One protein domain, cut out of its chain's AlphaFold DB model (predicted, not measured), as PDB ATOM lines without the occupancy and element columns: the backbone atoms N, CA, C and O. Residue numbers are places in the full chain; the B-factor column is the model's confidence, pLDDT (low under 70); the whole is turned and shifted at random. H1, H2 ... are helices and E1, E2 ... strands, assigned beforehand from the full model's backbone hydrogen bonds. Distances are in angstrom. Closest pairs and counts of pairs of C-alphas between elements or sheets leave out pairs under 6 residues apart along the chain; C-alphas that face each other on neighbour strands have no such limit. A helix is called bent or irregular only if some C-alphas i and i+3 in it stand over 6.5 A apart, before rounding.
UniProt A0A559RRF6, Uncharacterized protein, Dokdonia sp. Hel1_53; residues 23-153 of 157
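Overview. This is residues 23 to 153 of the 157 residues of an uncharacterized protein of Dokdonia sp. Hel1_53 (UniProt A0A559RRF6). A strongly twisted sheet of seven strands is built along one long bent strand, E9, with H2 packed over one face and H1 beside the strands. The first part of E9 runs between E7 on one side and E8 with E1 on the other, and its later part joins the meander E2 E3 E4, in which each strand is the antiparallel neighbour of the one before. E4 runs on into the hairpin E5 and E6, far from the middle, and residues 128 to 133 of the loop between E8 and E9 stick out. The printed part has 131 residues, with two named helices and nine named strands; along the chain seven strands, E1 to E7, come first, then H1 and H2, then E8 and E9; it is mostly strand, and the larger sheet is branched, with E1 and E8 parallel and its other neighbour pairs antiparallel. It is only just compact, close to loose, with a radius of gyration of the C-alphas of 16.9 A and spans of 52 by 42 by 24 A.

Along the chain. E1 is residues 23 to 27, from C-alpha 23 at (31.767, -50.162, 31.159). E2 is residues 34 to 37, E3 residues 40 to 48, 26.7 A long, and E4 residues 54 to 64, 29.8 A. E5 is residues 66 to 69, E6 residues 74 to 77 and E7 residues 85 to 88. H1 is residues 97 to 101 and H2 residues 106 to 115, 14.5 A. E8 is residues 118 to 124, 18.9 A. E9 is residues 137 to 152, 39.6 A, ending with C-alpha 152 at (55.112, -30.064, 22.909).

Arrangement. E1 and E8 are parallel, with N 24 and O 118 2.8 A apart. E8 and E9, a hairpin, are antiparallel, with N 121 and O 141 at 2.8 A. E7 is antiparallel to E9, with N 87 and O 138 at 2.8 A. E9 bends by 73 degrees at residue 146. E4 is antiparallel to E9, with N 58 and O 149 at 2.8 A. The hairpins E3 and E4, with N 47 and O 57 at 2.8 A, and E2 and E3, with N 42 and O 34 at 2.8 A, follow. In the hairpin E5 and E6, N 76 and O 67 are 2.8 A apart. H2 is on the branched sheet at a height over the sheet of 8.2 A, only just over E4 with 3 C-alphas, and runs along the strands, at 2 degrees to E4 on the local plane. The closest C-alphas of H2 and E9 are those of His 110 and Thr 148, 6.5 A apart. H1 is on this sheet at the sheet's level, at a height of 0.9 A. H1 and H2 are close but not clearly touching; their closest C-alphas, Val 101 and Val 109, are 6.4 A apart. In H1 and H2 every O i to N i+4 pair is within hydrogen-bond range.

Size, cuts and confidence. The C-alphas of Pro 52 and Asp 71, the two farthest apart, are 55.1 A apart. The printed part has no cut. The link E8 to E9, 12 residues, is long. The mean pLDDT of the printed part is 87.3; residues 89 to 91, 126 to 136 and 153 are under 70.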
ATOM      1  N   THR A  23      32.193 -50.947  32.322       88.38
ATOM      2  CA  THR A  23      31.767 -50.162  31.159       88.38
ATOM      3  C   THR A  23      31.777 -48.675  31.484       88.38
ATOM      4  O   THR A  23      31.160 -48.246  32.454       88.38
ATOM      5  N   LEU A  24      32.454 -47.888  30.651       92.88
ATOM      6  CA  LEU A  24      32.444 -46.431  30.687       92.88
ATOM      7  C   LEU A  24      31.638 -45.902  29.499       92.88
ATOM      8  O   LEU A  24      32.014 -46.127  28.350       92.88
ATOM      9  N   TYR A  25      30.567 -45.163  29.777       93.88
ATOM     10  CA  TYR A  25      29.900 -44.331  28.779       93.88
ATOM     11  C   TYR A  25      30.479 -42.923  28.865       93.88
ATOM     12  O   TYR A  25      30.290 -42.227  29.863       93.88
ATOM     13  N   LEU A  26      31.223 -42.532  27.839       95.19
ATOM     14  CA  LEU A  26      31.934 -41.266  27.771       95.19
ATOM     15  C   LEU A  26      31.187 -40.316  26.839       95.19
ATOM     16  O   LEU A  26      31.032 -40.603  25.651       95.19
ATOM     17  N   LYS A  27      30.759 -39.168  27.361       94.62
ATOM     18  CA  LYS A  27      30.191 -38.090  26.554       94.62
ATOM     19  C   LYS A  27      31.318 -37.148  26.137       94.62
ATOM     20  O   LYS A  27      31.914 -36.477  26.976       94.62
ATOM     21  N   ILE A  28      31.607 -37.120  24.838       93.19
ATOM     22  CA  ILE A  28      32.496 -36.134  24.213       93.19
ATOM     23  C   ILE A  28      31.590 -35.169  23.457       93.19
ATOM     24  O   ILE A  28      30.869 -35.598  22.565       93.19
ATOM     25  N   GLU A  29      31.598 -33.882  23.799       86.62
ATOM     26  CA  GLU A  29      30.628 -32.914  23.268       86.62
ATOM     27  C   GLU A  29      30.753 -32.735  21.751       86.62
ATOM     28  O   GLU A  29      29.765 -32.509  21.054       86.62
ATOM     29  N   LYS A  30      31.983 -32.812  21.232       87.75
ATOM     30  CA  LYS A  30      32.301 -32.662  19.805       87.75
ATOM     31  C   LYS A  30      33.360 -33.688  19.394       87.75
ATOM     32  O   LYS A  30      34.530 -33.326  19.240       87.75
ATOM     33  N   PRO A  31      32.990 -34.971  19.249       90.56
ATOM     34  CA  PRO A  31      33.935 -35.995  18.842       90.56
ATOM     35  C   PRO A  31      34.338 -35.746  17.387       90.56
ATOM     36  O   PRO A  31      33.497 -35.491  16.524       90.56
ATOM     37  N   PHE A  32      35.632 -35.835  17.094       93.06
ATOM     38  CA  PHE A  32      36.118 -35.850  15.716       93.06
ATOM     39  C   PHE A  32      36.418 -37.286  15.295       93.06
ATOM     40  O   PHE A  32      36.840 -38.095  16.117       93.06
ATOM     41  N   PHE A  33      36.262 -37.594  14.011       95.06
ATOM     42  CA  PHE A  33      36.645 -38.889  13.459       95.06
ATOM     43  C   PHE A  33      37.572 -38.683  12.275       95.06
ATOM     44  O   PHE A  33      37.190 -38.076  11.276       95.06
ATOM     45  N   LYS A  34      38.795 -39.205  12.371       94.94
ATOM     46  CA  LYS A  34      39.749 -39.204  11.258       94.94
ATOM     47  C   LYS A  34      40.053 -40.641  10.856       94.94
ATOM     48  O   LYS A  34      40.404 -41.465  11.693       94.94
ATOM     49  N   LYS A  35      39.920 -40.957   9.570       95.38
ATOM     50  CA  LYS A  35      40.273 -42.284   9.056       95.38
ATOM     51  C   LYS A  35      41.789 -42.482   9.177       95.38
ATOM     52  O   LYS A  35      42.542 -41.610   8.743       95.38
ATOM     53  N   ILE A  36      42.229 -43.578   9.801       93.38
ATOM     54  CA  ILE A  36      43.658 -43.933   9.896       93.38
ATOM     55  C   ILE A  36      44.033 -44.845   8.728       93.38
ATOM     56  O   ILE A  36      45.041 -44.626   8.063       93.38
ATOM     57  N   ASN A  37      43.216 -45.867   8.488       92.25
ATOM     58  CA  ASN A  37      43.392 -46.871   7.444       92.25
ATOM     59  C   ASN A  37      42.008 -47.369   6.985       92.25
ATOM     60  O   ASN A  37      40.978 -46.793   7.339       92.25
ATOM     61  N   THR A  38      41.959 -48.417   6.163       91.88
ATOM     62  CA  THR A  38      40.692 -48.988   5.675       91.88
ATOM     63  C   THR A  38      39.801 -49.508   6.808       91.88
ATOM     64  O   THR A  38      38.582 -49.377   6.720       91.88
ATOM     65  N   THR A  39      40.418 -50.031   7.870       93.88
ATOM     66  CA  THR A  39      39.787 -50.790   8.959       93.88
ATOM     67  C   THR A  39      39.466 -49.966  10.212       93.88
ATOM     68  O   THR A  39      38.832 -50.490  11.132       93.88
ATOM     69  N   SER A  40      39.921 -48.711  10.306       95.25
ATOM     70  CA  SER A  40      39.761 -47.943  11.539       95.25
ATOM     71  C   SER A  40      39.765 -46.419  11.408       95.25
ATOM     72  O   SER A  40      40.335 -45.800  10.498       95.25
ATOM     73  N   TYR A  41      39.123 -45.811  12.404       97.19
ATOM     74  CA  TYR A  41      39.074 -44.378  12.655       97.19
ATOM     75  C   TYR A  41      39.700 -44.049  14.011       97.19
ATOM     76  O   TYR A  41      39.648 -44.841  14.946       97.19
ATOM     77  N   ILE A  42      40.251 -42.845  14.133       96.00
ATOM     78  CA  ILE A  42      40.697 -42.260  15.398       96.00
ATOM     79  C   ILE A  42      39.681 -41.234  15.892       96.00
ATOM     80  O   ILE A  42      39.144 -40.456  15.099       96.00
ATOM     81  N   THR A  43      39.498 -41.187  17.205       96.06
ATOM     82  CA  THR A  43      38.839 -40.089  17.915       96.06
ATOM     83  C   THR A  43      39.570 -39.813  19.230       96.06
ATOM     84  O   THR A  43      40.558 -40.472  19.556       96.06
ATOM     85  N   GLY A  44      39.158 -38.799  19.977       94.88
ATOM     86  CA  GLY A  44      39.783 -38.454  21.246       94.88
ATOM     87  C   GLY A  44      39.338 -37.114  21.789       94.88
ATOM     88  O   GLY A  44      38.584 -36.386  21.148       94.88
ATOM     89  N   PHE A  45      39.863 -36.786  22.962       94.44
ATOM     90  CA  PHE A  45      39.669 -35.491  23.596       94.44
ATOM     91  C   PHE A  45      41.003 -34.940  24.099       94.44
ATOM     92  O   PHE A  45      41.990 -35.666  24.248       94.44
ATOM     93  N   ILE A  46      41.026 -33.631  24.322       91.94
ATOM     94  CA  ILE A  46      42.200 -32.894  24.775       91.94
ATOM     95  C   ILE A  46      41.898 -32.340  26.165       91.94
ATOM     96  O   ILE A  46      40.827 -31.781  26.378       91.94
ATOM     97  N   SER A  47      42.855 -32.467  27.078       90.81
ATOM     98  CA  SER A  47      42.868 -31.769  28.361       90.81
ATOM     99  C   SER A  47      44.075 -30.833  28.438       90.81
ATOM    100  O   SER A  47      45.079 -31.032  27.746       90.81
ATOM    101  N   LYS A  48      43.990 -29.792  29.268       88.44
ATOM    102  CA  LYS A  48      45.130 -28.913  29.553       88.44
ATOM    103  C   LYS A  48      46.197 -29.708  30.306       88.44
ATOM    104  O   LYS A  48      45.856 -30.446  31.225       88.44
ATOM    105  N   SER A  49      47.469 -29.545  29.936       86.06
ATOM    106  CA  SER A  49      48.536 -30.217  30.681       86.06
ATOM    107  C   SER A  49      48.885 -29.467  31.961       86.06
ATOM    108  O   SER A  49      48.958 -28.238  31.977       86.06
ATOM    109  N   GLU A  50      49.123 -30.225  33.028       85.12
ATOM    110  CA  GLU A  50      49.699 -29.711  34.276       85.12
ATOM    111  C   GLU A  50      51.220 -29.525  34.168       85.12
ATOM    112  O   GLU A  50      51.808 -28.740  34.906       85.12
ATOM    113  N   ASP A  51      51.867 -30.235  33.237       83.44
ATOM    114  CA  ASP A  51      53.302 -30.108  32.993       83.44
ATOM    115  C   ASP A  51      53.569 -28.886  32.098       83.44
ATOM    116  O   ASP A  51      53.156 -28.891  30.934       83.44
ATOM    117  N   PRO A  52      54.292 -27.858  32.584       83.62
ATOM    118  CA  PRO A  52      54.473 -26.594  31.872       83.62
ATOM    119  C   PRO A  52      55.273 -26.722  30.571       83.62
ATOM    120  O   PRO A  52      55.308 -25.778  29.789       83.62
ATOM    121  N   ARG A  53      55.926 -27.864  30.316       84.88
ATOM    122  CA  ARG A  53      56.636 -28.129  29.052       84.88
ATOM    123  C   ARG A  53      55.683 -28.446  27.897       84.88
ATOM    124  O   ARG A  53      56.096 -28.429  26.735       84.88
ATOM    125  N   PHE A  54      54.429 -28.761  28.206       87.38
ATOM    126  CA  PHE A  54      53.436 -29.222  27.250       87.38
ATOM    127  C   PHE A  54      52.193 -28.338  27.298       87.38
ATOM    128  O   PHE A  54      51.781 -27.855  28.347       87.38
ATOM    129  N   ILE A  55      51.563 -28.143  26.141       86.88
ATOM    130  CA  ILE A  55      50.331 -27.347  26.049       86.88
ATOM    131  C   ILE A  55      49.140 -28.185  26.517       86.88
ATOM    132  O   ILE A  55      48.251 -27.708  27.223       86.88
ATOM    133  N   SER A  56      49.109 -29.450  26.098       90.00
ATOM    134  CA  SER A  56      47.950 -30.305  26.290       90.00
ATOM    135  C   SER A  56      48.284 -31.789  26.340       90.00
ATOM    136  O   SER A  56      49.288 -32.250  25.787       90.00
ATOM    137  N   ASP A  57      47.388 -32.527  26.986       91.06
ATOM    138  CA  ASP A  57      47.342 -33.979  27.021       91.06
ATOM    139  C   ASP A  57      46.213 -34.462  26.102       91.06
ATOM    140  O   ASP A  57      45.057 -34.068  26.248       91.06
ATOM    141  N   TYR A  58      46.547 -35.303  25.127       93.00
ATOM    142  CA  TYR A  58      45.606 -35.863  24.161       93.00
ATOM    143  C   TYR A  58      45.346 -37.339  24.459       93.00
ATOM    144  O   TYR A  58      46.256 -38.164  24.363       93.00
ATOM    145  N   PHE A  59      44.097 -37.668  24.783       95.19
ATOM    146  CA  PHE A  59      43.636 -39.025  25.063       95.19
ATOM    147  C   PHE A  59      43.000 -39.602  23.803       95.19
ATOM    148  O   PHE A  59      42.018 -39.067  23.283       95.19
ATOM    149  N   ARG A  60      43.595 -40.679  23.288       95.56
ATOM    150  CA  ARG A  60      43.299 -41.209  21.960       95.56
ATOM    151  C   ARG A  60      42.492 -42.500  22.046       95.56
ATOM    152  O   ARG A  60      42.850 -43.414  22.790       95.56
ATOM    153  N   PHE A  61      41.480 -42.599  21.190       97.19
ATOM    154  CA  PHE A  61      40.703 -43.812  20.970       97.19
ATOM    155  C   PHE A  61      40.733 -44.238  19.503       97.19
ATOM    156  O   PHE A  61      40.869 -43.410  18.596       97.19
ATOM    157  N   GLU A  62      40.577 -45.534  19.280       96.75
ATOM    158  CA  GLU A  62      40.388 -46.147  17.973       96.75
ATOM    159  C   GLU A  62      39.000 -46.780  17.874       96.75
ATOM    160  O   GLU A  62      38.447 -47.275  18.858       96.75
ATOM    161  N   VAL A  63      38.435 -46.732  16.671       96.50
ATOM    162  CA  VAL A  63      37.146 -47.325  16.319       96.50
ATOM    163  C   VAL A  63      37.367 -48.229  15.119       96.50
ATOM    164  O   VAL A  63      37.671 -47.742  14.027       96.50
ATOM    165  N   PHE A  64      37.217 -49.535  15.318       95.00
ATOM    166  CA  PHE A  64      37.220 -50.492  14.216       95.00
ATOM    167  C   PHE A  64      35.895 -50.438  13.466       95.00
ATOM    168  O   PHE A  64      34.830 -50.341  14.072       95.00
ATOM    169  N   ASN A  65      35.968 -50.523  12.141       94.06
ATOM    170  CA  ASN A  65      34.795 -50.447  11.274       94.06
ATOM    171  C   ASN A  65      34.559 -51.696  10.418       94.06
ATOM    172  O   ASN A  65      33.759 -51.663   9.485       94.06
ATOM    173  N   THR A  66      35.297 -52.763  10.701       92.19
ATOM    174  CA  THR A  66      35.256 -54.006   9.936       92.19
ATOM    175  C   THR A  66      34.043 -54.828  10.360       92.19
ATOM    176  O   THR A  66      33.851 -55.067  11.551       92.19
ATOM    177  N   VAL A  67      33.237 -55.262   9.395       90.69
ATOM    178  CA  VAL A  67      32.069 -56.123   9.619       90.69
ATOM    179  C   VAL A  67      32.063 -57.272   8.622       90.69
ATOM    180  O   VAL A  67      32.526 -57.124   7.494       90.69
ATOM    181  N   TYR A  68      31.532 -58.417   9.035       90.25
ATOM    182  CA  TYR A  68      31.307 -59.538   8.134       90.25
ATOM    183  C   TYR A  68      29.918 -59.417   7.501       90.25
ATOM    184  O   TYR A  68      28.934 -59.247   8.219       90.25
ATOM    185  N   ILE A  69      29.842 -59.467   6.171       89.00
ATOM    186  CA  ILE A  69      28.585 -59.432   5.419       89.00
ATOM    187  C   ILE A  69      28.260 -60.867   5.008       89.00
ATOM    188  O   ILE A  69      28.783 -61.359   4.008       89.00
ATOM    189  N   GLU A  70      27.403 -61.527   5.791       87.50
ATOM    190  CA  GLU A  70      27.051 -62.945   5.620       87.50
ATOM    191  C   GLU A  70      26.542 -63.249   4.206       87.50
ATOM    192  O   GLU A  70      27.073 -64.141   3.547       87.50
ATOM    193  N   ASP A  71      25.620 -62.432   3.689       87.88
ATOM    194  CA  ASP A  71      24.992 -62.626   2.373       87.88
ATOM    195  C   ASP A  71      25.973 -62.567   1.192       87.88
ATOM    196  O   ASP A  71      25.670 -63.043   0.098       87.88
ATOM    197  N   LYS A  72      27.143 -61.953   1.393       86.19
ATOM    198  CA  LYS A  72      28.184 -61.802   0.367       86.19
ATOM    199  C   LYS A  72      29.424 -62.634   0.653       86.19
ATOM    200  O   LYS A  72      30.304 -62.690  -0.196       86.19
ATOM    201  N   ASN A  73      29.500 -63.274   1.823       90.25
ATOM    202  CA  ASN A  73      30.689 -63.981   2.294       90.25
ATOM    203  C   ASN A  73      31.960 -63.099   2.224       90.25
ATOM    204  O   ASN A  73      33.041 -63.557   1.852       90.25
ATOM    205  N   GLU A  74      31.812 -61.809   2.550       92.62
ATOM    206  CA  GLU A  74      32.832 -60.769   2.361       92.62
ATOM    207  C   GLU A  74      32.996 -59.882   3.603       92.62
ATOM    208  O   GLU A  74      32.095 -59.742   4.435       92.62
ATOM    209  N   ILE A  75      34.158 -59.231   3.705       91.50
ATOM    210  CA  ILE A  75      34.429 -58.213   4.722       91.50
ATOM    211  C   ILE A  75      34.011 -56.839   4.189       91.50
ATOM    212  O   ILE A  75      34.534 -56.363   3.183       91.50
ATOM    213  N   GLY A  76      33.098 -56.184   4.902       91.38
ATOM    214  CA  GLY A  76      32.672 -54.811   4.660       91.38
ATOM    215  C   GLY A  76      33.289 -53.809   5.635       91.38
ATOM    216  O   GLY A  76      33.794 -54.164   6.704       91.38
ATOM    217  N   TYR A  77      33.198 -52.528   5.278       93.31
ATOM    218  CA  TYR A  77      33.688 -51.412   6.086       93.31
ATOM    219  C   TYR A  77      32.588 -50.377   6.276       93.31
ATOM    220  O   TYR A  77      32.102 -49.805   5.302       93.31
ATOM    221  N   LEU A  78      32.226 -50.115   7.527       92.94
ATOM    222  CA  LEU A  78      31.206 -49.130   7.874       92.94
ATOM    223  C   LEU A  78      31.816 -47.752   8.155       92.94
ATOM    224  O   LEU A  78      33.002 -47.590   8.453       92.94
ATOM    225  N   THR A  79      30.996 -46.719   8.065       93.12
ATOM    226  CA  THR A  79      31.326 -45.374   8.535       93.12
ATOM    227  C   THR A  79      31.040 -45.242  10.036       93.12
ATOM    228  O   THR A  79      30.214 -45.981  10.576       93.12
ATOM    229  N   PRO A  80      31.634 -44.257  10.745       91.44
ATOM    230  CA  PRO A  80      31.318 -44.008  12.155       91.44
ATOM    231  C   PRO A  80      29.826 -43.784  12.415       91.44
ATOM    232  O   PRO A  80      29.325 -44.165  13.465       91.44
ATOM    233  N   LYS A  81      29.099 -43.208  11.447       91.31
ATOM    234  CA  LYS A  81      27.650 -42.999  11.542       91.31
ATOM    235  C   LYS A  81      26.877 -44.320  11.526       91.31
ATOM    236  O   LYS A  81      25.917 -44.446  12.273       91.31
ATOM    237  N   GLU A  82      27.286 -45.275  10.694       92.06
ATOM    238  CA  GLU A  82      26.645 -46.594  10.567       92.06
ATOM    239  C   GLU A  82      26.991 -47.528  11.729       92.06
ATOM    240  O   GLU A  82      26.189 -48.380  12.093       92.06
ATOM    241  N   LEU A  83      28.160 -47.345  12.351       91.62
ATOM    242  CA  LEU A  83      28.575 -48.103  13.536       91.62
ATOM    243  C   LEU A  83      27.809 -47.715  14.810       91.62
ATOM    244  O   LEU A  83      27.880 -48.431  15.812       91.62
ATOM    245  N   ARG A  84      27.107 -46.577  14.806       92.88
ATOM    246  CA  ARG A  84      26.327 -46.126  15.960       92.88
ATOM    247  C   ARG A  84      25.147 -47.053  16.188       92.88
ATOM    248  O   ARG A  84      24.302 -47.241  15.315       92.88
ATOM    249  N   LYS A  85      25.033 -47.558  17.411       91.25
ATOM    250  CA  LYS A  85      23.879 -48.339  17.843       91.25
ATOM    251  C   LYS A  85      22.952 -47.473  18.678       91.25
ATOM    252  O   LYS A  85      23.385 -46.870  19.657       91.25
ATOM    253  N   LYS A  86      21.674 -47.429  18.300       89.56
ATOM    254  CA  LYS A  86      20.636 -46.769  19.093       89.56
ATOM    255  C   LYS A  86      20.338 -47.596  20.343       89.56
ATOM    256  O   LYS A  86      20.155 -48.811  20.249       89.56
ATOM    257  N   VAL A  87      20.277 -46.942  21.493       86.94
ATOM    258  CA  VAL A  87      19.868 -47.531  22.769       86.94
ATOM    259  C   VAL A  87      18.817 -46.637  23.417       86.94
ATOM    260  O   VAL A  87      18.932 -45.412  23.396       86.94
ATOM    261  N   SER A  88      17.777 -47.259  23.964       78.50
ATOM    262  CA  SER A  88      16.699 -46.575  24.677       78.50
ATOM    263  C   SER A  88      16.797 -46.984  26.138       78.50
ATOM    264  O   SER A  88      16.587 -48.155  26.455       78.50
ATOM    265  N   ILE A  89      17.231 -46.066  27.000       69.94
ATOM    266  CA  ILE A  89      17.492 -46.354  28.413       69.94
ATOM    267  C   ILE A  89      17.006 -45.168  29.244       69.94
ATOM    268  O   ILE A  89      17.421 -44.035  29.012       69.94
ATOM    269  N   ASP A  90      16.178 -45.452  30.249       62.31
ATOM    270  CA  ASP A  90      15.584 -44.426  31.112       62.31
ATOM    271  C   ASP A  90      16.630 -43.733  32.006       62.31
ATOM    272  O   ASP A  90      16.497 -42.555  32.325       62.31
ATOM    273  N   THR A  91      17.704 -44.439  32.393       67.62
ATOM    274  CA  THR A  91      18.816 -43.893  33.195       67.62
ATOM    275  C   THR A  91      20.173 -44.484  32.791       67.62
ATOM    276  O   THR A  91      20.635 -45.489  33.330       67.62
ATOM    277  N   LEU A  92      20.856 -43.858  31.831       76.56
ATOM    278  CA  LEU A  92      22.236 -44.217  31.499       76.56
ATOM    279  C   LEU A  92      23.202 -43.331  32.296       76.56
ATOM    280  O   LEU A  92      23.213 -42.115  32.131       76.56
ATOM    281  N   LYS A  93      24.017 -43.937  33.171       85.00
ATOM    282  CA  LYS A  93      25.105 -43.224  33.855       85.00
ATOM    283  C   LYS A  93      26.256 -43.022  32.875       85.00
ATOM    284  O   LYS A  93      26.830 -44.000  32.398       85.00
ATOM    285  N   TYR A  94      26.590 -41.770  32.600       89.50
ATOM    286  CA  TYR A  94      27.725 -41.391  31.767       89.50
ATOM    287  C   TYR A  94      28.623 -40.399  32.491       89.50
ATOM    288  O   TYR A  94      28.243 -39.841  33.517       89.50
ATOM    289  N   VAL A  95      29.817 -40.213  31.940       93.19
ATOM    290  CA  VAL A  95      30.812 -39.256  32.418       93.19
ATOM    291  C   VAL A  95      31.154 -38.328  31.258       93.19
ATOM    292  O   VAL A  95      31.380 -38.785  30.134       93.19
ATOM    293  N   THR A  96      31.154 -37.026  31.502       94.88
ATOM    294  CA  THR A  96      31.639 -36.005  30.563       94.88
ATOM    295  C   THR A  96      33.163 -35.907  30.604       94.88
ATOM    296  O   THR A  96      33.804 -36.389  31.538       94.88
ATOM    297  N   ILE A  97      33.781 -35.255  29.615       93.69
ATOM    298  CA  ILE A  97      35.235 -35.037  29.656       93.69
ATOM    299  C   ILE A  97      35.646 -34.267  30.910       93.69
ATOM    300  O   ILE A  97      36.619 -34.651  31.556       93.69
ATOM    301  N   ASN A  98      34.888 -33.232  31.278       92.56
ATOM    302  CA  ASN A  98      35.182 -32.405  32.445       92.56
ATOM    303  C   ASN A  98      35.173 -33.228  33.736       92.56
ATOM    304  O   ASN A  98      36.152 -33.187  34.470       92.56
ATOM    305  N   GLU A  99      34.137 -34.036  33.970       93.00
ATOM    306  CA  GLU A  99      34.051 -34.916  35.148       93.00
ATOM    307  C   GLU A  99      35.148 -35.990  35.157       93.00
ATOM    308  O   GLU A  99      35.659 -36.367  36.211       93.00
ATOM    309  N   LEU A 100      35.531 -36.504  33.981       93.75
ATOM    310  CA  LEU A 100      36.572 -37.524  33.886       93.75
ATOM    311  C   LEU A 100      37.938 -36.975  34.318       93.75
ATOM    312  O   LEU A 100      38.685 -37.703  34.977       93.75
ATOM    313  N   VAL A 101      38.264 -35.738  33.927       93.06
ATOM    314  CA  VAL A 101      39.572 -35.103  34.172       93.06
ATOM    315  C   VAL A 101      39.617 -34.257  35.443       93.06
ATOM    316  O   VAL A 101      40.704 -33.883  35.881       93.06
ATOM    317  N   GLU A 102      38.467 -33.934  36.032       91.44
ATOM    318  CA  GLU A 102      38.370 -33.071  37.206       91.44
ATOM    319  C   GLU A 102      39.231 -33.598  38.360       91.44
ATOM    320  O   GLU A 102      39.101 -34.746  38.784       91.44
ATOM    321  N   GLN A 103      40.128 -32.739  38.860       88.25
ATOM    322  CA  GLN A 103      41.033 -33.032  39.982       88.25
ATOM    323  C   GLN A 103      41.921 -34.275  39.775       88.25
ATOM    324  O   GLN A 103      42.425 -34.842  40.747       88.25
ATOM    325  N   LYS A 104      42.141 -34.702  38.524       89.94
ATOM    326  CA  LYS A 104      43.013 -35.829  38.187       89.94
ATOM    327  C   LYS A 104      44.195 -35.378  37.344       89.94
ATOM    328  O   LYS A 104      44.037 -34.777  36.285       89.94
ATOM    329  N   ALA A 105      45.382 -35.800  37.761       88.25
ATOM    330  CA  ALA A 105      46.576 -35.708  36.943       88.25
ATOM    331  C   ALA A 105      46.429 -36.577  35.682       88.25
ATOM    332  O   ALA A 105      45.764 -37.619  35.679       88.25
ATOM    333  N   PHE A 106      47.119 -36.200  34.604       88.50
ATOM    334  CA  PHE A 106      46.973 -36.855  33.296       88.50
ATOM    335  C   PHE A 106      47.193 -38.383  33.335       88.50
ATOM    336  O   PHE A 106      46.521 -39.135  32.626       88.50
ATOM    337  N   TRP A 107      48.130 -38.856  34.166       90.12
ATOM    338  CA  TRP A 107      48.456 -40.276  34.303       90.12
ATOM    339  C   TRP A 107      47.364 -41.046  35.057       90.12
ATOM    340  O   TRP A 107      47.171 -42.232  34.800       90.12
ATOM    341  N   GLN A 108      46.607 -40.384  35.938       92.94
ATOM    342  CA  GLN A 108      45.460 -40.992  36.614       92.94
ATOM    343  C   GLN A 108      44.336 -41.252  35.613       92.94
ATOM    344  O   GLN A 108      43.789 -42.351  35.587       92.94
ATOM    345  N   VAL A 109      44.061 -40.287  34.728       94.25
ATOM    346  CA  VAL A 109      43.087 -40.454  33.637       94.25
ATOM    347  C   VAL A 109      43.536 -41.554  32.668       94.25
ATOM    348  O   VAL A 109      42.735 -42.401  32.281       94.25
ATOM    349  N   HIS A 110      44.827 -41.592  32.312       94.12
ATOM    350  CA  HIS A 110      45.398 -42.662  31.486       94.12
ATOM    351  C   HIS A 110      45.181 -44.046  32.110       94.12
ATOM    352  O   HIS A 110      44.717 -44.964  31.430       94.12
ATOM    353  N   ASN A 111      45.484 -44.191  33.402       93.19
ATOM    354  CA  ASN A 111      45.305 -45.446  34.124       93.19
ATOM    355  C   ASN A 111      43.829 -45.839  34.198       93.19
ATOM    356  O   ASN A 111      43.491 -46.986  33.931       93.19
ATOM    357  N   GLU A 112      42.941 -44.891  34.507       93.00
ATOM    358  CA  GLU A 112      41.506 -45.159  34.581       93.00
ATOM    359  C   GLU A 112      40.958 -45.667  33.245       93.00
ATOM    360  O   GLU A 112      40.284 -46.696  33.224       93.00
ATOM    361  N   LEU A 113      41.292 -45.003  32.134       94.50
ATOM    362  CA  LEU A 113      40.875 -45.417  30.793       94.50
ATOM    363  C   LEU A 113      41.468 -46.773  30.395       94.50
ATOM    364  O   LEU A 113      40.758 -47.599  29.826       94.50
ATOM    365  N   SER A 114      42.733 -47.032  30.734       92.56
ATOM    366  CA  SER A 114      43.409 -48.308  30.443       92.56
ATOM    367  C   SER A 114      42.807 -49.492  31.202       92.56
ATOM    368  O   SER A 114      42.901 -50.627  30.743       92.56
ATOM    369  N   LEU A 115      42.190 -49.243  32.360       91.00
ATOM    370  CA  LEU A 115      41.562 -50.275  33.186       91.00
ATOM    371  C   LEU A 115      40.111 -50.577  32.781       91.00
ATOM    372  O   LEU A 115      39.546 -51.571  33.245       91.00
ATOM    373  N   LYS A 116      39.477 -49.753  31.934       91.69
ATOM    374  CA  LYS A 116      38.105 -50.014  31.476       91.69
ATOM    375  C   LYS A 116      38.088 -51.160  30.470       91.69
ATOM    376  O   LYS A 116      38.770 -51.124  29.452       91.69
ATOM    377  N   LYS A 117      37.228 -52.153  30.716       88.75
ATOM    378  CA  LYS A 117      37.017 -53.273  29.784       88.75
ATOM    379  C   LYS A 117      36.263 -52.836  28.533       88.75
ATOM    380  O   LYS A 117      36.510 -53.356  27.449       88.75
ATOM    381  N   LYS A 118      35.303 -51.922  28.691       92.62
ATOM    382  CA  LYS A 118      34.472 -51.395  27.606       92.62
ATOM    383  C   LYS A 118      34.356 -49.890  27.741       92.62
ATOM    384  O   LYS A 118      34.036 -49.384  28.814       92.62
ATOM    385  N   ILE A 119      34.574 -49.185  26.641       95.62
ATOM    386  CA  ILE A 119      34.354 -47.747  26.551       95.62
ATOM    387  C   ILE A 119      33.414 -47.513  25.377       95.62
ATOM    388  O   ILE A 119      33.630 -48.043  24.288       95.62
ATOM    389  N   PHE A 120      32.369 -46.730  25.597       95.81
ATOM    390  CA  PHE A 120      31.447 -46.305  24.557       95.81
ATOM    391  C   PHE A 120      31.434 -44.787  24.504       95.81
ATOM    392  O   PHE A 120      31.259 -44.133  25.530       95.81
ATOM    393  N   LEU A 121      31.575 -44.231  23.307       95.94
ATOM    394  CA  LEU A 121      31.170 -42.861  23.056       95.94
ATOM    395  C   LEU A 121      29.648 -42.800  23.131       95.94
ATOM    396  O   LEU A 121      28.980 -43.588  22.461       95.94
ATOM    397  N   LEU A 122      29.126 -41.871  23.922       94.06
ATOM    398  CA  LEU A 122      27.705 -41.585  24.036       94.06
ATOM    399  C   LEU A 122      27.368 -40.297  23.279       94.06
ATOM    400  O   LEU A 122      27.977 -39.255  23.520       94.06
ATOM    401  N   GLU A 123      26.362 -40.361  22.412       90.38
ATOM    402  CA  GLU A 123      25.794 -39.208  21.713       90.38
ATOM    403  C   GLU A 123      24.280 -39.156  21.974       90.38
ATOM    404  O   GLU A 123      23.576 -40.146  21.786       90.38
ATOM    405  N   GLU A 124      23.766 -38.011  22.419       84.69
ATOM    406  CA  GLU A 124      22.325 -37.806  22.623       84.69
ATOM    407  C   GLU A 124      21.601 -37.674  21.280       84.69
ATOM    408  O   GLU A 124      22.057 -36.971  20.375       84.69
ATOM    409  N   VAL A 125      20.449 -38.334  21.151       82.25
ATOM    410  CA  VAL A 125      19.560 -38.142  20.004       82.25
ATOM    411  C   VAL A 125      18.618 -36.988  20.326       82.25
ATOM    412  O   VAL A 125      17.842 -37.057  21.277       82.25
ATOM    413  N   ASN A 126      18.653 -35.923  19.522       66.19
ATOM    414  CA  ASN A 126      17.660 -34.855  19.621       66.19
ATOM    415  C   ASN A 126      16.284 -35.396  19.198       66.19
ATOM    416  O   ASN A 126      15.960 -35.423  18.009       66.19
ATOM    417  N   CYS A 127      15.470 -35.830  20.160       54.56
ATOM    418  CA  CYS A 127      14.078 -36.192  19.917       54.56
ATOM    419  C   CYS A 127      13.215 -34.929  19.820       54.56
ATOM    420  O   CYS A 127      13.038 -34.202  20.793       54.56
ATOM    421  N   THR A 128      12.633 -34.679  18.648       53.03
ATOM    422  CA  THR A 128      11.653 -33.601  18.417       53.03
ATOM    423  C   THR A 128      10.216 -33.998  18.786       53.03
ATOM    424  O   THR A 128       9.282 -33.223  18.584       53.03
ATOM    425  N   SER A 129       9.997 -35.208  19.307       48.91
ATOM    426  CA  SER A 129       8.665 -35.749  19.581       48.91
ATOM    427  C   SER A 129       8.115 -35.286  20.935       48.91
ATOM    428  O   SER A 129       8.528 -35.765  21.990       48.91
ATOM    429  N   ILE A 130       7.112 -34.407  20.872       52.22
ATOM    430  CA  ILE A 130       6.363 -33.780  21.981       52.22
ATOM    431  C   ILE A 130       5.679 -34.804  22.925       52.22
ATOM    432  O   ILE A 130       5.268 -34.460  24.031       52.22
ATOM    433  N   THR A 131       5.576 -36.075  22.529       50.88
ATOM    434  CA  THR A 131       4.813 -37.125  23.228       50.88
ATOM    435  C   THR A 131       5.633 -38.091  24.091       50.88
ATOM    436  O   THR A 131       5.040 -38.823  24.880       50.88
ATOM    437  N   ALA A 132       6.968 -38.093  24.022       48.72
ATOM    438  CA  ALA A 132       7.813 -39.022  24.785       48.72
ATOM    439  C   ALA A 132       8.502 -38.296  25.949       48.72
ATOM    440  O   ALA A 132       9.676 -37.946  25.883       48.72
ATOM    441  N   LYS A 133       7.754 -38.005  27.016       48.78
ATOM    442  CA  LYS A 133       8.220 -37.088  28.069       48.78
ATOM    443  C   LYS A 133       9.358 -37.633  28.951       48.78
ATOM    444  O   LYS A 133       9.938 -36.830  29.663       48.78
ATOM    445  N   ASN A 134       9.703 -38.928  28.898       52.16
ATOM    446  CA  ASN A 134      10.639 -39.543  29.859       52.16
ATOM    447  C   ASN A 134      11.630 -40.589  29.294       52.16
ATOM    448  O   ASN A 134      12.385 -41.153  30.080       52.16
ATOM    449  N   SER A 135      11.666 -40.869  27.986       55.59
ATOM    450  CA  SER A 135      12.621 -41.839  27.413       55.59
ATOM    451  C   SER A 135      13.693 -41.113  26.602       55.59
ATOM    452  O   SER A 135      13.408 -40.599  25.517       55.59
ATOM    453  N   PHE A 136      14.920 -41.064  27.119       67.00
ATOM    454  CA  PHE A 136      16.057 -40.512  26.386       67.00
ATOM    455  C   PHE A 136      16.621 -41.573  25.436       67.00
ATOM    456  O   PHE A 136      16.935 -42.697  25.836       67.00
ATOM    457  N   GLU A 137      16.743 -41.212  24.162       81.75
ATOM    458  CA  GLU A 137      17.378 -42.051  23.153       81.75
ATOM    459  C   GLU A 137      18.834 -41.621  22.977       81.75
ATOM    460  O   GLU A 137      19.140 -40.435  22.829       81.75
ATOM    461  N   TYR A 138      19.738 -42.597  22.964       87.38
ATOM    462  CA  TYR A 138      21.165 -42.360  22.781       87.38
ATOM    463  C   TYR A 138      21.701 -43.192  21.621       87.38
ATOM    464  O   TYR A 138      21.225 -44.296  21.346       87.38
ATOM    465  N   PHE A 139      22.743 -42.690  20.973       91.50
ATOM    466  CA  PHE A 139      23.647 -43.500  20.174       91.50
ATOM    467  C   PHE A 139      24.876 -43.855  21.002       91.50
ATOM    468  O   PHE A 139      25.445 -43.005  21.686       91.50
ATOM    469  N   ILE A 140      25.305 -45.111  20.899       93.31
ATOM    470  CA  ILE A 140      26.591 -45.565  21.423       93.31
ATOM    471  C   ILE A 140      27.503 -46.031  20.294       93.31
ATOM    472  O   ILE A 140      27.046 -46.631  19.318       93.31
ATOM    473  N   LEU A 141      28.802 -45.785  20.450       95.12
ATOM    474  CA  LEU A 141      29.847 -46.246  19.539       95.12
ATOM    475  C   LEU A 141      31.010 -46.835  20.357       95.12
ATOM    476  O   LEU A 141      31.554 -46.124  21.204       95.12
ATOM    477  N   PRO A 142      31.394 -48.110  20.164       94.94
ATOM    478  CA  PRO A 142      32.517 -48.706  20.884       94.94
ATOM    479  C   PRO A 142      33.833 -47.987  20.585       94.94
ATOM    480  O   PRO A 142      34.163 -47.711  19.433       94.94
ATOM    481  N   LEU A 143      34.592 -47.726  21.645       96.56
ATOM    482  CA  LEU A 143      35.911 -47.114  21.613       96.56
ATOM    483  C   LEU A 143      36.946 -48.069  22.207       96.56
ATOM    484  O   LEU A 143      36.705 -48.713  23.228       96.56
ATOM    485  N   ILE A 144      38.135 -48.085  21.611       95.31
ATOM    486  CA  ILE A 144      39.315 -48.746  22.165       95.31
ATOM    487  C   ILE A 144      40.293 -47.667  22.581       95.31
ATOM    488  O   ILE A 144      40.717 -46.861  21.756       95.31
ATOM    489  N   TYR A 145      40.652 -47.634  23.858       96.31
ATOM    490  CA  TYR A 145      41.670 -46.707  24.322       96.31
ATOM    491  C   TYR A 145      43.050 -47.153  23.835       96.31
ATOM    492  O   TYR A 145      43.463 -48.283  24.084       96.31
ATOM    493  N   VAL A 146      43.763 -46.266  23.137       94.94
ATOM    494  CA  VAL A 146      45.083 -46.568  22.545       94.94
ATOM    495  C   VAL A 146      46.219 -45.763  23.180       94.94
ATOM    496  O   VAL A 146      47.364 -45.844  22.738       94.94
ATOM    497  N   GLY A 147      45.912 -44.971  24.208       93.44
ATOM    498  CA  GLY A 147      46.899 -44.267  25.020       93.44
ATOM    499  C   GLY A 147      46.779 -42.746  24.994       93.44
ATOM    500  O   GLY A 147      45.889 -42.157  24.375       93.44
ATOM    501  N   THR A 148      47.716 -42.108  25.691       91.69
ATOM    502  CA  THR A 148      47.818 -40.649  25.806       91.69
ATOM    503  C   THR A 148      49.074 -40.149  25.114       91.69
ATOM    504  O   THR A 148      50.111 -40.812  25.111       91.69
ATOM    505  N   ARG A 149      48.991 -38.957  24.525       88.38
ATOM    506  CA  ARG A 149      50.130 -38.230  23.963       88.38
ATOM    507  C   ARG A 149      50.191 -36.835  24.564       88.38
ATOM    508  O   ARG A 149      49.155 -36.201  24.722       88.38
ATOM    509  N   LYS A 150      51.396 -36.346  24.846       85.31
ATOM    510  CA  LYS A 150      51.616 -34.948  25.233       85.31
ATOM    511  C   LYS A 150      51.936 -34.110  24.000       85.31
ATOM    512  O   LYS A 150      52.640 -34.587  23.109       85.31
ATOM    513  N   ASN A 151      51.434 -32.878  23.944       79.50
ATOM    514  CA  ASN A 151      51.742 -31.940  22.867       79.50
ATOM    515  C   ASN A 151      52.816 -30.933  23.304       79.50
ATOM    516  O   ASN A 151      52.642 -30.247  24.311       79.50
ATOM    517  N   ILE A 152      53.923 -30.861  22.563       75.25
ATOM    518  CA  ILE A 152      55.112 -30.064  22.909       75.25
ATOM    519  C   ILE A 152      54.869 -28.583  22.586       75.25
ATOM    520  O   ILE A 152      54.244 -28.261  21.576       75.25
ATOM    521  N   ILE A 153      55.389 -27.679  23.422       65.19
ATOM    522  CA  ILE A 153      55.476 -26.250  23.097       65.19
ATOM    523  C   ILE A 153      56.562 -26.067  22.025       65.19
ATOM    524  O   ILE A 153      57.722 -26.375  22.304       65.19
TER     525      ILE A 153